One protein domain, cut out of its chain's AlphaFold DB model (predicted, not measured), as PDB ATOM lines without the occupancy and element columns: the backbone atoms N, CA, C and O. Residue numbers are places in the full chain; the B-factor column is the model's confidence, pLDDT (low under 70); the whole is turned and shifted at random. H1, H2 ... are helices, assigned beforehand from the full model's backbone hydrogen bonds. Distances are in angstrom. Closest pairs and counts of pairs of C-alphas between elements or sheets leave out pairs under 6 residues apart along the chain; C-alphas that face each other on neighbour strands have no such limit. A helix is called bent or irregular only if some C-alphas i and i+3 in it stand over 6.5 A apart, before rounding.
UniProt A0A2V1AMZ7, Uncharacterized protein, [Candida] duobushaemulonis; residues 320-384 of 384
ATOM      1  N   LYS A 320      16.193 -32.680 -19.987       91.50
ATOM      2  CA  LYS A 320      15.541 -31.364 -19.872       91.50
ATOM      3  C   LYS A 320      15.861 -30.459 -21.065       91.50
ATOM      4  O   LYS A 320      15.033 -29.628 -21.444       91.50
ATOM      5  N   MET A 321      17.056 -30.596 -21.638       93.19
ATOM      6  CA  MET A 321      17.546 -29.761 -22.736       93.19
ATOM      7  C   MET A 321      17.125 -30.268 -24.115       93.19
ATOM      8  O   MET A 321      16.871 -29.444 -24.992       93.19
ATOM      9  N   ALA A 322      16.976 -31.578 -24.310       92.94
ATOM     10  CA  ALA A 322      16.634 -32.166 -25.604       92.94
ATOM     11  C   ALA A 322      15.353 -31.571 -26.232       92.94
ATOM     12  O   ALA A 322      15.412 -31.179 -27.401       92.94
ATOM     13  N   PRO A 323      14.236 -31.366 -25.497       91.69
ATOM     14  CA  PRO A 323      13.059 -30.699 -26.059       91.69
ATOM     15  C   PRO A 323      13.342 -29.259 -26.508       91.69
ATOM     16  O   PRO A 323      12.847 -28.829 -27.546       91.69
ATOM     17  N   ARG A 324      14.176 -28.519 -25.763       93.81
ATOM     18  CA  ARG A 324      14.540 -27.128 -26.085       93.81
ATOM     19  C   ARG A 324      15.411 -27.046 -27.332       93.81
ATOM     20  O   ARG A 324      15.192 -26.167 -28.158       93.81
ATOM     21  N   VAL A 325      16.371 -27.960 -27.471       93.62
ATOM     22  CA  VAL A 325      17.206 -28.076 -28.675       93.62
ATOM     23  C   VAL A 325      16.331 -28.421 -29.880       93.62
ATOM     24  O   VAL A 325      16.435 -27.772 -30.917       93.62
ATOM     25  N   GLY A 326      15.407 -29.375 -29.729       91.56
ATOM     26  CA  GLY A 326      14.450 -29.720 -30.779       91.56
ATOM     27  C   GLY A 326      13.562 -28.542 -31.192       91.56
ATOM     28  O   GLY A 326      13.372 -28.306 -32.383       91.56
ATOM     29  N   ASP A 327      13.046 -27.773 -30.230       92.25
ATOM     30  CA  ASP A 327      12.264 -26.562 -30.503       92.25
ATOM     31  C   ASP A 327      13.095 -25.496 -31.224       92.25
ATOM     32  O   ASP A 327      12.626 -24.914 -32.201       92.25
ATOM     33  N   TYR A 328      14.333 -25.263 -30.778       94.12
ATOM     34  CA  TYR A 328      15.251 -24.322 -31.415       94.12
ATOM     35  C   TYR A 328      15.489 -24.687 -32.883       94.12
ATOM     36  O   TYR A 328      15.288 -23.838 -33.748       94.12
ATOM     37  N   LEU A 329      15.817 -25.954 -33.172       91.94
ATOM     38  CA  LEU A 329      16.021 -26.447 -34.538       91.94
ATOM     39  C   LEU A 329      14.758 -26.313 -35.398       91.94
ATOM     40  O   LEU A 329      14.838 -25.925 -36.566       91.94
ATOM     41  N   ARG A 330      13.580 -26.591 -34.822       91.25
ATOM     42  CA  ARG A 330      12.291 -26.438 -35.514       91.25
ATOM     43  C   ARG A 330      12.009 -24.986 -35.883       91.25
ATOM     44  O   ARG A 330      11.589 -24.708 -37.007       91.25
ATOM     45  N   ILE A 331      12.244 -24.062 -34.955       92.38
ATOM     46  CA  ILE A 331      12.018 -22.629 -35.159       92.38
ATOM     47  C   ILE A 331      13.026 -22.062 -36.159       92.38
ATOM     48  O   ILE A 331      12.611 -21.416 -37.122       92.38
ATOM     49  N   SER A 332      14.321 -22.326 -35.963       93.62
ATOM     50  CA  SER A 332      15.383 -21.805 -36.826       93.62
ATOM     51  C   SER A 332      15.221 -22.293 -38.261       93.62
ATOM     52  O   SER A 332      15.273 -21.491 -39.185       93.62
ATOM     53  N   SER A 333      14.898 -23.570 -38.463       92.50
ATOM     54  CA  SER A 333      14.716 -24.110 -39.813       92.50
ATOM     55  C   SER A 333      13.496 -23.523 -40.518       92.50
ATOM     56  O   SER A 333      13.587 -23.162 -41.683       92.50
ATOM     57  N   ARG A 334      12.363 -23.338 -39.820       92.75
ATOM     58  CA  ARG A 334      11.186 -22.664 -40.403       92.75
ATOM     59  C   ARG A 334      11.467 -21.201 -40.736       92.75
ATOM     60  O   ARG A 334      10.923 -20.684 -41.708       92.75
ATOM     61  N   PHE A 335      12.260 -20.522 -39.908       93.81
ATOM     62  CA  PHE A 335      12.693 -19.156 -40.177       93.81
ATOM     63  C   PHE A 335      13.569 -19.101 -41.430       93.81
ATOM     64  O   PHE A 335      13.259 -18.334 -42.338       93.81
ATOM     65  N   LEU A 336      14.589 -19.958 -41.514       93.88
ATOM     66  CA  LEU A 336      15.482 -20.043 -42.668       93.88
ATOM     67  C   LEU A 336      14.730 -20.415 -43.949       93.88
ATOM     68  O   LEU A 336      14.956 -19.789 -44.972       93.88
ATOM     69  N   ASP A 337      13.780 -21.350 -43.893       93.12
ATOM     70  CA  ASP A 337      12.954 -21.710 -45.052       93.12
ATOM     71  C   ASP A 337      12.112 -20.525 -45.550       93.12
ATOM     72  O   ASP A 337      12.014 -20.289 -46.753       93.12
ATOM     73  N   LYS A 338      11.517 -19.748 -44.635       92.44
ATOM     74  CA  LYS A 338      10.754 -18.541 -44.992       92.44
ATOM     75  C   LYS A 338      11.646 -17.438 -45.548       92.44
ATOM     76  O   LYS A 338      11.235 -16.739 -46.469       92.44
ATOM     77  N   LEU A 339      12.834 -17.268 -44.971       90.94
ATOM     78  CA  LEU A 339      13.825 -16.310 -45.443       90.94
ATOM     79  C   LEU A 339      14.274 -16.684 -46.857       90.94
ATOM     80  O   LEU A 339      14.219 -15.858 -47.761       90.94
ATOM     81  N   HIS A 340      14.609 -17.954 -47.064       93.06
ATOM     82  CA  HIS A 340      14.994 -18.498 -48.354       93.06
ATOM     83  C   HIS A 340      13.901 -18.285 -49.405       93.06
ATOM     84  O   HIS A 340      14.171 -17.713 -50.453       93.06
ATOM     85  N   ALA A 341      12.647 -18.633 -49.095       92.00
ATOM     86  CA  ALA A 341      11.508 -18.440 -49.998       92.00
ATOM     87  C   ALA A 341      11.231 -16.967 -50.355       92.00
ATOM     88  O   ALA A 341      10.545 -16.692 -51.334       92.00
ATOM     89  N   ARG A 342      11.732 -16.010 -49.560       90.50
ATOM     90  CA  ARG A 342      11.616 -14.577 -49.856       90.50
ATOM     91  C   ARG A 342      12.668 -14.100 -50.856       90.50
ATOM     92  O   ARG A 342      12.383 -13.187 -51.623       90.50
ATOM     93  N   TYR A 343      13.870 -14.670 -50.810       87.75
ATOM     94  CA  TYR A 343      15.009 -14.226 -51.619       87.75
ATOM     95  C   TYR A 343      15.256 -15.087 -52.860       87.75
ATOM     96  O   TYR A 343      15.894 -14.619 -53.801       87.75
ATOM     97  N   TYR A 344      14.752 -16.319 -52.876       88.06
ATOM     98  CA  TYR A 344      14.982 -17.281 -53.941       88.06
ATOM     99  C   TYR A 344      13.663 -17.815 -54.506       88.06
ATOM    100  O   TYR A 344      12.762 -18.201 -53.764       88.06
ATOM    101  N   GLU A 345      13.581 -17.906 -55.835       83.75
ATOM    102  CA  GLU A 345      12.437 -18.487 -56.558       83.75
ATOM    103  C   GLU A 345      12.539 -20.016 -56.718       83.75
ATOM    104  O   GLU A 345      11.650 -20.655 -57.285       83.75
ATOM    105  N   CYS A 346      13.613 -20.642 -56.224       76.94
ATOM    106  CA  CYS A 346      13.798 -22.087 -56.322       76.94
ATOM    107  C   CYS A 346      12.882 -22.827 -55.330       76.94
ATOM    108  O   CYS A 346      13.247 -23.128 -54.199       76.94
ATOM    109  N   GLY A 347      11.662 -23.148 -55.774       68.75
ATOM    110  CA  GLY A 347      10.632 -23.793 -54.949       68.75
ATOM    111  C   GLY A 347      10.960 -25.210 -54.453       68.75
ATOM    112  O   GLY A 347      10.297 -25.705 -53.542       68.75
ATOM    113  N   GLU A 348      11.972 -25.871 -55.019       76.81
ATOM    114  CA  GLU A 348      12.363 -27.236 -54.632       76.81
ATOM    115  C   GLU A 348      13.451 -27.292 -53.555       76.81
ATOM    116  O   GLU A 348      13.659 -28.345 -52.935       76.81
ATOM    117  N   TYR A 349      14.144 -26.176 -53.327       81.69
ATOM    118  CA  TYR A 349      15.294 -26.129 -52.443       81.69
ATOM    119  C   TYR A 349      14.989 -25.298 -51.205       81.69
ATOM    120  O   TYR A 349      14.528 -24.163 -51.301       81.69
ATOM    121  N   CYS A 350      15.206 -25.874 -50.025       88.69
ATOM    122  CA  CYS A 350      15.029 -25.163 -48.768       88.69
ATOM    123  C   CYS A 350      16.108 -25.573 -47.758       88.69
ATOM    124  O   CYS A 350      16.481 -26.750 -47.717       88.69
ATOM    125  N   PRO A 351      16.589 -24.643 -46.915       90.06
ATOM    126  CA  PRO A 351      17.576 -24.912 -45.871       90.06
ATOM    127  C   PRO A 351      17.251 -26.140 -45.010       90.06
ATOM    128  O   PRO A 351      18.135 -26.937 -44.702       90.06
ATOM    129  N   SER A 352      15.980 -26.364 -44.667       90.50
ATOM    130  CA  SER A 352      15.593 -27.527 -43.861       90.50
ATOM    131  C   SER A 352      15.765 -28.880 -44.561       90.50
ATOM    132  O   SER A 352      15.761 -29.909 -43.883       90.50
ATOM    133  N   ARG A 353      15.939 -28.910 -45.890       89.06
ATOM    134  CA  ARG A 353      16.175 -30.139 -46.657       89.06
ATOM    135  C   ARG A 353      17.533 -30.758 -46.331       89.06
ATOM    136  O   ARG A 353      17.596 -31.971 -46.173       89.06
ATOM    137  N   TYR A 354      18.559 -29.938 -46.102       87.38
ATOM    138  CA  TYR A 354      19.892 -30.387 -45.679       87.38
ATOM    139  C   TYR A 354      19.889 -31.145 -44.345       87.38
ATOM    140  O   TYR A 354      20.754 -31.973 -44.097       87.38
ATOM    141  N   LEU A 355      18.901 -30.885 -43.484       83.62
ATOM    142  CA  LEU A 355      18.748 -31.594 -42.210       83.62
ATOM    143  C   LEU A 355      17.977 -32.917 -42.338       83.62
ATOM    144  O   LEU A 355      17.942 -33.689 -41.383       83.62
ATOM    145  N   ARG A 356      17.295 -33.155 -43.464       82.56
ATOM    146  CA  ARG A 356      16.358 -34.283 -43.637       82.56
ATOM    147  C   ARG A 356      16.804 -35.283 -44.682       82.56
ATOM    148  O   ARG A 356      16.466 -36.459 -44.577       82.56
ATOM    149  N   ASP A 357      17.472 -34.802 -45.714       84.62
ATOM    150  CA  ASP A 357      17.877 -35.611 -46.841       84.62
ATOM    151  C   ASP A 357      19.316 -36.073 -46.630       84.62
ATOM    152  O   ASP A 357      20.267 -35.334 -46.865       84.62
ATOM    153  N   TYR A 358      19.465 -37.312 -46.160       78.12
ATOM    154  CA  TYR A 358      20.768 -37.948 -45.951       78.12
ATOM    155  C   TYR A 358      21.576 -38.103 -47.248       78.12
ATOM    156  O   TYR A 358      22.752 -38.451 -47.182       78.12
ATOM    157  N   ALA A 359      20.942 -37.893 -48.407       78.00
ATOM    158  CA  ALA A 359      21.594 -37.923 -49.706       78.00
ATOM    159  C   ALA A 359      22.086 -36.543 -50.174       78.00
ATOM    160  O   ALA A 359      22.842 -36.493 -51.139       78.00
ATOM    161  N   VAL A 360      21.674 -35.435 -49.537       67.19
ATOM    162  CA  VAL A 360      22.110 -34.089 -49.948       67.19
ATOM    163  C   VAL A 360      23.552 -33.851 -49.505       67.19
ATOM    164  O   VAL A 360      23.915 -34.034 -48.342       67.19
ATOM    165  N   GLU A 361      24.372 -33.480 -50.484       65.25
ATOM    166  CA  GLU A 361      25.825 -33.450 -50.410       65.25
ATOM    167  C   GLU A 361      26.339 -32.233 -49.623       65.25
ATOM    168  O   GLU A 361      26.041 -31.089 -49.929       65.25
ATOM    169  N   THR A 362      27.171 -32.525 -48.621       79.25
ATOM    170  CA  THR A 362      28.081 -31.630 -47.884       79.25
ATOM    171  C   THR A 362      27.484 -30.450 -47.096       79.25
ATOM    172  O   THR A 362      26.607 -29.703 -47.521       79.25
ATOM    173  N   MET A 363      28.040 -30.225 -45.901       84.06
ATOM    174  CA  MET A 363      27.750 -29.031 -45.095       84.06
ATOM    175  C   MET A 363      28.185 -27.728 -45.785       84.06
ATOM    176  O   MET A 363      27.691 -26.659 -45.428       84.06
ATOM    177  N   ASP A 364      29.075 -27.817 -46.774       88.75
ATOM    178  CA  ASP A 364      29.593 -26.676 -47.529       88.75
ATOM    179  C   ASP A 364      28.505 -26.043 -48.406       88.75
ATOM    180  O   ASP A 364      28.374 -24.820 -48.435       88.75
ATOM    181  N   ASP A 365      27.654 -26.857 -49.036       88.06
ATOM    182  CA  ASP A 365      26.531 -26.361 -49.837       88.06
ATOM    183  C   ASP A 365      25.489 -25.656 -48.964       88.06
ATOM    184  O   ASP A 365      24.935 -24.621 -49.346       88.06
ATOM    185  N   PHE A 366      25.232 -26.190 -47.765       89.31
ATOM    186  CA  PHE A 366      24.361 -25.533 -46.794       89.31
ATOM    187  C   PHE A 366      24.936 -24.177 -46.380       89.31
ATOM    188  O   PHE A 366      24.220 -23.175 -46.400       89.31
ATOM    189  N   GLN A 367      26.232 -24.126 -46.065       91.25
ATOM    190  CA  GLN A 367      26.918 -22.888 -45.709       91.25
ATOM    191  C   GLN A 367      26.855 -21.864 -46.850       91.25
ATOM    192  O   GLN A 367      26.477 -20.719 -46.613       91.25
ATOM    193  N   ALA A 368      27.119 -22.276 -48.092       90.25
ATOM    194  CA  ALA A 368      27.026 -21.407 -49.263       90.25
ATOM    195  C   ALA A 368      25.604 -20.853 -49.467       90.25
ATOM    196  O   ALA A 368      25.433 -19.679 -49.802       90.25
ATOM    197  N   CYS A 369      24.573 -21.668 -49.223       90.25
ATOM    198  CA  CYS A 369      23.181 -21.220 -49.240       90.25
ATOM    199  C   CYS A 369      22.906 -20.156 -48.162       90.25
ATOM    200  O   CYS A 369      22.276 -19.135 -48.456       90.25
ATOM    201  N   LEU A 370      23.394 -20.359 -46.933       91.75
ATOM    202  CA  LEU A 370      23.258 -19.377 -45.855       91.75
ATOM    203  C   LEU A 370      23.996 -18.070 -46.174       91.75
ATOM    204  O   LEU A 370      23.428 -16.992 -46.003       91.75
ATOM    205  N   ASP A 371      25.227 -18.162 -46.673       92.38
ATOM    206  CA  ASP A 371      26.043 -17.005 -47.046       92.38
ATOM    207  C   ASP A 371      25.390 -16.207 -48.182       92.38
ATOM    208  O   ASP A 371      25.355 -14.975 -48.143       92.38
ATOM    209  N   GLY A 372      24.794 -16.900 -49.157       90.94
ATOM    210  CA  GLY A 372      23.998 -16.290 -50.221       90.94
ATOM    211  C   GLY A 372      22.787 -15.523 -49.685       90.94
ATOM    212  O   GLY A 372      22.592 -14.358 -50.043       90.94
ATOM    213  N   MET A 373      22.015 -16.125 -48.770       90.50
ATOM    214  CA  MET A 373      20.904 -15.436 -48.098       90.50
ATOM    215  C   MET A 373      21.386 -14.190 -47.348       90.50
ATOM    216  O   MET A 373      20.791 -13.122 -47.483       90.50
ATOM    217  N   MET A 374      22.478 -14.301 -46.592       90.75
ATOM    218  CA  MET A 374      23.041 -13.183 -45.830       90.75
ATOM    219  C   MET A 374      23.509 -12.037 -46.735       90.75
ATOM    220  O   MET A 374      23.259 -10.871 -46.425       90.75
ATOM    221  N   ALA A 375      24.140 -12.345 -47.870       91.38
ATOM    222  CA  ALA A 375      24.574 -11.338 -48.835       91.38
ATOM    223  C   ALA A 375      23.393 -10.546 -49.422       91.38
ATOM    224  O   ALA A 375      23.505  -9.334 -49.616       91.38
ATOM    225  N   LEU A 376      22.257 -11.206 -49.667       88.81
ATOM    226  CA  LEU A 376      21.044 -10.563 -50.182       88.81
ATOM    227  C   LEU A 376      20.359  -9.682 -49.133       88.81
ATOM    228  O   LEU A 376      19.910  -8.585 -49.467       88.81
ATOM    229  N   VAL A 377      20.333 -10.117 -47.869       86.56
ATOM    230  CA  VAL A 377      19.813  -9.311 -46.753       86.56
ATOM    231  C   VAL A 377      20.615  -8.009 -46.631       86.56
ATOM    232  O   VAL A 377      20.046  -6.929 -46.768       86.56
ATOM    233  N   VAL A 378      21.942  -8.099 -46.512       85.62
ATOM    234  CA  VAL A 378      22.829  -6.927 -46.356       85.62
ATOM    235  C   VAL A 378      22.882  -6.058 -47.623       85.62
ATOM    236  O   VAL A 378      23.104  -4.849 -47.561       85.62
ATOM    237  N   GLY A 379      22.718  -6.659 -48.804       77.00
ATOM    238  CA  GLY A 379      22.708  -5.941 -50.080       77.00
ATOM    239  C   GLY A 379      21.457  -5.086 -50.287       77.00
ATOM    240  O   GLY A 379      21.547  -4.021 -50.900       77.00
ATOM    241  N   SER A 380      20.311  -5.525 -49.754       64.62
ATOM    242  CA  SER A 380      19.031  -4.825 -49.910       64.62
ATOM    243  C   SER A 380      18.997  -3.451 -49.226       64.62
ATOM    244  O   SER A 380      18.407  -2.524 -49.768       64.62
ATOM    245  N   GLU A 381      19.742  -3.273 -48.134       58.88
ATOM    246  CA  GLU A 381      19.815  -2.022 -47.360       58.88
ATOM    247  C   GLU A 381      20.579  -0.890 -48.061       58.88
ATOM    248  O   GLU A 381      20.479   0.267 -47.673       58.88
ATOM    249  N   LYS A 382      21.376  -1.199 -49.090       63.62
ATOM    250  CA  LYS A 382      22.172  -0.186 -49.810       63.62
ATOM    251  C   LYS A 382      21.462   0.407 -51.025       63.62
ATOM    252  O   LYS A 382      22.040   1.271 -51.683       63.62
ATOM    253  N   SER A 383      20.289  -0.121 -51.374       55.16
ATOM    254  CA  SER A 383      19.529   0.289 -52.562       55.16
ATOM    255  C   SER A 383      18.295   1.139 -52.235       55.16
ATOM    256  O   SER A 383      17.616   1.573 -53.166       55.16
ATOM    257  N   GLU A 384      18.032   1.392 -50.950       47.25
ATOM    258  CA  GLU A 384      17.142   2.452 -50.449       47.25
ATOM    259  C   GLU A 384      17.975   3.668 -50.022       47.25
ATOM    260  O   GLU A 384      17.499   4.806 -50.250       47.25
TER     261      GLU A 384
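What this domain is: This is residues 320 to 384 of the 384 residues of an uncharacterized protein of [Candida] duobushaemulonis (UniProt A0A2V1AMZ7). Two long helices, H1 and H3, meet near their last residues as a V, and short H2 packs between them in the opening. Residues 320 to 328 of H1 and the tail 378 to 384 stick out. The 65 printed residues hold H1, H2 and H3 in that order, all helix and loose, radius of gyration of the C-alphas 13.6 A, spanning 45 by 28 by 20 A.

How they stand to each other: H1, residues 320 to 343, touches H2, residues 351 to 355, with 333 to 340 alone; the closest C-alphas, Ser 333 and Ser 352, are 5.4 A apart. H3, residues 363 to 380, touches H2 with 363 to 370 alone, closest C-alphas Tyr 354 and Phe 366, 6.7 A. Residues 339 to 343 of H1 touch 373 to 376 of H3, closest C-alphas His 340 and Met 373, 6.7 A, at a steep tilt of 57 degrees, the same way. O i to N i+4 pairs are within hydrogen-bond range throughout H3, 19 of 20 in H1 and 0 of 1 in H2, where 2 of 2 i+3 pairs are.

Where its parts are: H1, 36.1 A, begins at C-alpha 320 (15.541, -31.364, -19.872) and is only just irregular, C-alphas 320 and 323 being 6.7 A apart. H2 measures 7.7 A. H3, 26.2 A, ends at C-alpha 380 (19.031, -4.825, -49.910).

The domain as a whole: The farthest C-alphas, Lys 320 and Ser 383, are 45.7 A apart. The printed part has no cut, and both links are short. The pLDDT is under 70 at residues 347, 360 to 361 and 380 to 384.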